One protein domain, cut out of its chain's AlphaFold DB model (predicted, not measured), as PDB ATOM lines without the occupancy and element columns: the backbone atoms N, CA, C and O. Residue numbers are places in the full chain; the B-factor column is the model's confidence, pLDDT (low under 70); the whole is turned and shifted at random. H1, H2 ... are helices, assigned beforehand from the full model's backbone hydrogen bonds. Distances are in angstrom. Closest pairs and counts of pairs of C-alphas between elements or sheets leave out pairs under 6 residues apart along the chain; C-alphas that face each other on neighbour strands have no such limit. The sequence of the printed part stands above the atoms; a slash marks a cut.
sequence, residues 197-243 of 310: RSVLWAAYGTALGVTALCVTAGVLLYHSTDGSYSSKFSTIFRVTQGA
ATOM      1  N   ARG A 197      -8.870  -4.780  47.458       79.31
ATOM      2  CA  ARG A 197      -7.844  -3.719  47.467       79.31
ATOM      3  C   ARG A 197      -6.491  -4.201  48.018       79.31
ATOM      4  O   ARG A 197      -5.457  -3.754  47.536       79.31
ATOM      5  N   SER A 198      -6.501  -5.129  48.977       77.69
ATOM      6  CA  SER A 198      -5.305  -5.734  49.579       77.69
ATOM      7  C   SER A 198      -4.496  -6.601  48.611       77.69
ATOM      8  O   SER A 198      -3.274  -6.512  48.611       77.69
ATOM      9  N   VAL A 199      -5.149  -7.399  47.762       82.19
ATOM     10  CA  VAL A 199      -4.475  -8.271  46.780       82.19
ATOM     11  C   VAL A 199      -3.816  -7.431  45.691       82.19
ATOM     12  O   VAL A 199      -2.676  -7.687  45.312       82.19
ATOM     13  N   LEU A 200      -4.503  -6.372  45.249       82.88
ATOM     14  CA  LEU A 200      -3.962  -5.419  44.284       82.88
ATOM     15  C   LEU A 200      -2.736  -4.693  44.867       82.88
ATOM     16  O   LEU A 200      -1.684  -4.640  44.240       82.88
ATOM     17  N   TRP A 201      -2.829  -4.199  46.104       88.62
ATOM     18  CA  TRP A 201      -1.691  -3.550  46.764       88.62
ATOM     19  C   TRP A 201      -0.521  -4.505  47.013       88.62
ATOM     20  O   TRP A 201       0.627  -4.099  46.866       88.62
ATOM     21  N   ALA A 202      -0.790  -5.768  47.343       85.19
ATOM     22  CA  ALA A 202       0.254  -6.767  47.531       85.19
ATOM     23  C   ALA A 202       0.991  -7.061  46.218       85.19
ATOM     24  O   ALA A 202       2.217  -7.008  46.187       85.19
ATOM     25  N   ALA A 203       0.274  -7.306  45.119       86.69
ATOM     26  CA  ALA A 203       0.899  -7.624  43.836       86.69
ATOM     27  C   ALA A 203       1.636  -6.416  43.234       86.69
ATOM     28  O   ALA A 203       2.827  -6.487  42.932       86.69
ATOM     29  N   TYR A 204       0.951  -5.279  43.100       88.56
ATOM     30  CA  TYR A 204       1.534  -4.103  42.456       88.56
ATOM     31  C   TYR A 204       2.520  -3.367  43.364       88.56
ATOM     32  O   TYR A 204       3.527  -2.859  42.878       88.56
ATOM     33  N   GLY A 205       2.277  -3.333  44.676       89.12
ATOM     34  CA  GLY A 205       3.176  -2.695  45.638       89.12
ATOM     35  C   GLY A 205       4.495  -3.444  45.792       89.12
ATOM     36  O   GLY A 205       5.547  -2.809  45.826       89.12
ATOM     37  N   THR A 206       4.476  -4.783  45.811       91.38
ATOM     38  CA  THR A 206       5.725  -5.563  45.833       91.38
ATOM     39  C   THR A 206       6.489  -5.424  44.522       91.38
ATOM     40  O   THR A 206       7.695  -5.188  44.557       91.38
ATOM     41  N   ALA A 207       5.805  -5.463  43.374       91.12
ATOM     42  CA  ALA A 207       6.438  -5.257  42.074       91.12
ATOM     43  C   ALA A 207       7.094  -3.870  41.961       91.12
ATOM     44  O   ALA A 207       8.259  -3.771  41.569       91.12
ATOM     45  N   LEU A 208       6.387  -2.804  42.360       92.12
ATOM     46  CA  LEU A 208       6.927  -1.438  42.397       92.12
ATOM     47  C   LEU A 208       8.087  -1.298  43.388       92.12
ATOM     48  O   LEU A 208       9.085  -0.653  43.077       92.12
ATOM     49  N   GLY A 209       7.990  -1.922  44.561       93.44
ATOM     50  CA  GLY A 209       9.051  -1.887  45.566       93.44
ATOM     51  C   GLY A 209      10.336  -2.559  45.079       93.44
ATOM     52  O   GLY A 209      11.414  -1.973  45.163       93.44
ATOM     53  N   VAL A 210      10.223  -3.765  44.516       95.00
ATOM     54  CA  VAL A 210      11.376  -4.527  44.010       95.00
ATOM     55  C   VAL A 210      12.021  -3.823  42.817       95.00
ATOM     56  O   VAL A 210      13.247  -3.723  42.753       95.00
ATOM     57  N   THR A 211      11.222  -3.281  41.894       94.25
ATOM     58  CA  THR A 211      11.758  -2.527  40.748       94.25
ATOM     59  C   THR A 211      12.458  -1.241  41.184       94.25
ATOM     60  O   THR A 211      13.563  -0.978  40.715       94.25
ATOM     61  N   ALA A 212      11.899  -0.482  42.133       94.31
ATOM     62  CA  ALA A 212      12.550   0.710  42.677       94.31
ATOM     63  C   ALA A 212      13.880   0.384  43.382       94.31
ATOM     64  O   ALA A 212      14.874   1.090  43.199       94.31
ATOM     65  N   LEU A 213      13.935  -0.711  44.144       93.56
ATOM     66  CA  LEU A 213      15.162  -1.151  44.813       93.56
ATOM     67  C   LEU A 213      16.241  -1.565  43.798       93.56
ATOM     68  O   LEU A 213      17.399  -1.182  43.932       93.56
ATOM     69  N   CYS A 214      15.859  -2.270  42.733       92.69
ATOM     70  CA  CYS A 214      16.778  -2.642  41.656       92.69
ATOM     71  C   CYS A 214      17.345  -1.411  40.924       92.69
ATOM     72  O   CYS A 214      18.554  -1.310  40.717       92.69
ATOM     73  N   VAL A 215      16.492  -0.434  40.591       94.12
ATOM     74  CA  VAL A 215      16.920   0.806  39.921       94.12
ATOM     75  C   VAL A 215      17.855   1.619  40.814       94.12
ATOM     76  O   VAL A 215      18.903   2.064  40.354       94.12
ATOM     77  N   THR A 216      17.517   1.788  42.094       91.06
ATOM     78  CA  THR A 216      18.365   2.534  43.039       91.06
ATOM     79  C   THR A 216      19.720   1.859  43.251       91.06
ATOM     80  O   THR A 216      20.740   2.544  43.210       91.06
ATOM     81  N   ALA A 217      19.762   0.530  43.381       89.06
ATOM     82  CA  ALA A 217      21.013  -0.223  43.440       89.06
ATOM     83  C   ALA A 217      21.842  -0.063  42.153       89.06
ATOM     84  O   ALA A 217      23.050   0.158  42.227       89.06
ATOM     85  N   GLY A 218      21.201  -0.104  40.980       86.00
ATOM     86  CA  GLY A 218      21.862   0.121  39.693       86.00
ATOM     87  C   GLY A 218      22.466   1.523  39.566       86.00
ATOM     88  O   GLY A 218      23.605   1.662  39.124       86.00
ATOM     89  N   VAL A 219      21.744   2.559  40.007       86.75
ATOM     90  CA  VAL A 219      22.228   3.952  40.005       86.75
ATOM     91  C   VAL A 219      23.380   4.146  40.994       86.75
ATOM     92  O   VAL A 219      24.368   4.792  40.653       86.75
ATOM     93  N   LEU A 220      23.295   3.568  42.196       84.25
ATOM     94  CA  LEU A 220      24.371   3.628  43.192       84.25
ATOM     95  C   LEU A 220      25.642   2.933  42.699       84.25
ATOM     96  O   LEU A 220      26.741   3.456  42.888       84.25
ATOM     97  N   LEU A 221      25.495   1.784  42.036       82.44
ATOM     98  CA  LEU A 221      26.620   1.072  41.442       82.44
ATOM     99  C   LEU A 221      27.245   1.900  40.312       82.44
ATOM    100  O   LEU A 221      28.454   2.102  40.306       82.44
ATOM    101  N   TYR A 222      26.422   2.467  39.427       81.50
ATOM    102  CA  TYR A 222      26.882   3.338  38.342       81.50
ATOM    103  C   TYR A 222      27.612   4.595  38.836       81.50
ATOM    104  O   TYR A 222      28.537   5.052  38.181       81.50
ATOM    105  N   HIS A 223      27.222   5.151  39.983       77.19
ATOM    106  CA  HIS A 223      27.932   6.285  40.577       77.19
ATOM    107  C   HIS A 223      29.224   5.892  41.303       77.19
ATOM    108  O   HIS A 223      30.125   6.716  41.402       77.19
ATOM    109  N   SER A 224      29.312   4.671  41.836       73.06
ATOM    110  CA  SER A 224      30.478   4.218  42.613       73.06
ATOM    111  C   SER A 224      31.614   3.704  41.727       73.06
ATOM    112  O   SER A 224      32.782   3.791  42.093       73.06
ATOM    113  N   THR A 225      31.280   3.168  40.555       66.31
ATOM    114  CA  THR A 225      32.236   2.870  39.486       66.31
ATOM    115  C   THR A 225      32.064   3.930  38.409       66.31
ATOM    116  O   THR A 225      31.042   3.878  37.739       66.31
ATOM    117  N   ASP A 226      33.024   4.853  38.238       59.31
ATOM    118  CA  ASP A 226      33.094   5.958  37.244       59.31
ATOM    119  C   ASP A 226      33.024   5.510  35.751       59.31
ATOM    120  O   ASP A 226      33.733   5.996  34.868       59.31
ATOM    121  N   GLY A 227      32.178   4.535  35.432       59.09
ATOM    122  CA  GLY A 227      32.023   3.909  34.133       59.09
ATOM    123  C   GLY A 227      31.657   2.428  34.235       59.09
ATOM    124  O   GLY A 227      32.099   1.692  35.115       59.09
ATOM    125  N   SER A 228      30.860   1.965  33.270       53.22
ATOM    126  CA  SER A 228      30.515   0.552  33.100       53.22
ATOM    127  C   SER A 228      31.667  -0.190  32.420       53.22
ATOM    128  O   SER A 228      31.828  -0.115  31.199       53.22
ATOM    129  N   TYR A 229      32.453  -0.953  33.178       58.03
ATOM    130  CA  TYR A 229      33.453  -1.850  32.598       58.03
ATOM    131  C   TYR A 229      32.757  -3.066  31.981       58.03
ATOM    132  O   TYR A 229      32.128  -3.872  32.659       58.03
ATOM    133  N   SER A 230      32.833  -3.186  30.656       53.56
ATOM    134  CA  SER A 230      32.296  -4.344  29.944       53.56
ATOM    135  C   SER A 230      33.149  -5.579  30.246       53.56
ATOM    136  O   SER A 230      34.369  -5.511  30.131       53.56
ATOM    137  N   SER A 231      32.532  -6.727  30.543       57.50
ATOM    138  CA  SER A 231      33.210  -8.028  30.715       57.50
ATOM    139  C   SER A 231      33.763  -8.616  29.407       57.50
ATOM    140  O   SER A 231      34.123  -9.791  29.335       57.50
ATOM    141  N   LYS A 232      33.833  -7.812  28.340       66.69
ATOM    142  CA  LYS A 232      34.449  -8.203  27.076       66.69
ATOM    143  C   LYS A 232      35.915  -8.544  27.317       66.69
ATOM    144  O   LYS A 232      36.640  -7.792  27.965       66.69
ATOM    145  N   PHE A 233      36.358  -9.640  26.708       64.25
ATOM    146  CA  PHE A 233      37.745 -10.104  26.765       64.25
ATOM    147  C   PHE A 233      38.753  -8.997  26.421       64.25
ATOM    148  O   PHE A 233      39.804  -8.906  27.038       64.25
ATOM    149  N   SER A 234      38.406  -8.093  25.502       56.81
ATOM    150  CA  SER A 234      39.241  -6.942  25.145       56.81
ATOM    151  C   SER A 234      39.415  -5.920  26.275       56.81
ATOM    152  O   SER A 234      40.484  -5.323  26.393       56.81
ATOM    153  N   THR A 235      38.405  -5.723  27.123       66.06
ATOM    154  CA  THR A 235      38.495  -4.853  28.304       66.06
ATOM    155  C   THR A 235      39.353  -5.505  29.379       66.06
ATOM    156  O   THR A 235      40.220  -4.839  29.937       66.06
ATOM    157  N   ILE A 236      39.178  -6.811  29.602       68.38
ATOM    158  CA  ILE A 236      40.013  -7.591  30.523       68.38
ATOM    159  C   ILE A 236      41.473  -7.541  30.059       68.38
ATOM    160  O   ILE A 236      42.330  -7.129  30.830       68.38
ATOM    161  N   PHE A 237      41.742  -7.820  28.781       67.75
ATOM    162  CA  PHE A 237      43.084  -7.777  28.194       67.75
ATOM    163  C   PHE A 237      43.748  -6.395  28.319       67.75
ATOM    164  O   PHE A 237      44.928  -6.288  28.656       67.75
ATOM    165  N   ARG A 238      42.986  -5.316  28.091       65.50
ATOM    166  CA  ARG A 238      43.482  -3.938  28.228       65.50
ATOM    167  C   ARG A 238      43.809  -3.575  29.679       65.50
ATOM    168  O   ARG A 238      44.783  -2.868  29.911       65.50
ATOM    169  N   VAL A 239      43.014  -4.048  30.639       66.00
ATOM    170  CA  VAL A 239      43.258  -3.823  32.074       66.00
ATOM    171  C   VAL A 239      44.445  -4.660  32.559       66.00
ATOM    172  O   VAL A 239      45.300  -4.131  33.262       66.00
ATOM    173  N   THR A 240      44.565  -5.918  32.125       67.88
ATOM    174  CA  THR A 240      45.684  -6.795  32.503       67.88
ATOM    175  C   THR A 240      47.019  -6.341  31.917       67.88
ATOM    176  O   THR A 240      48.045  -6.543  32.551       67.88
ATOM    177  N   GLN A 241      47.036  -5.687  30.746       63.41
ATOM    178  CA  GLN A 241      48.273  -5.149  30.161       63.41
ATOM    179  C   GLN A 241      48.867  -3.989  30.982       63.41
ATOM    180  O   GLN A 241      50.074  -3.772  30.955       63.41
ATOM    181  N   GLY A 242      48.026  -3.239  31.702       58.62
ATOM    182  CA  GLY A 242      48.446  -2.140  32.578       58.62
ATOM    183  C   GLY A 242      48.527  -2.515  34.060       58.62
ATOM    184  O   GLY A 242      48.773  -1.639  34.887       58.62
ATOM    185  N   ALA A 243      48.272  -3.778  34.404       62.53
ATOM    186  CA  ALA A 243      48.306  -4.264  35.773       62.53
ATOM    187  C   ALA A 243      49.743  -4.614  36.168       62.53
ATOM    188  O   ALA A 243      50.453  -5.287  35.421       62.53
TER     189      ALA A 243
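Overview. This is residues 197 to 243 of the 310 residues of an uncharacterized protein of Penicillium chrysogenum (UniProt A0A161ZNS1). One long helix, H1, makes most of the length; after it an unpacked link of eight residues leads to a short second helix, H2, beyond its far end, and the two helices have no contact. The printed part has 47 residues with two named helices in the order H1, H2, and no named strand; the class is all helix. It is extended, with a radius of gyration of the C-alphas of 18.3 A and spans of 59 by 19 by 10 A.

Along the chain. Find C-alpha 197 at (-7.844, -3.719, 47.467); from there H1, residues 197 to 224, runs 39.4 A to C-alpha 224 at (30.478, 4.218, 42.613). H2, residues 233 to 241, ends at C-alpha 241 at (48.273, -5.149, 30.161).

Arrangement. H1 and H2 are apart, joined by a short link. In both helices every O i to N i+4 pair is within hydrogen-bond range. Residues 197 to 243 stand free.

Size, cuts and confidence. The C-alphas of Arg 197 and Gln 241, the two farthest apart, are 58.7 A apart, and the outline is only just a rod. The printed part has no cut. Look at residues 225 to 243 for pLDDT under 70; the mean of the printed part is 77.1.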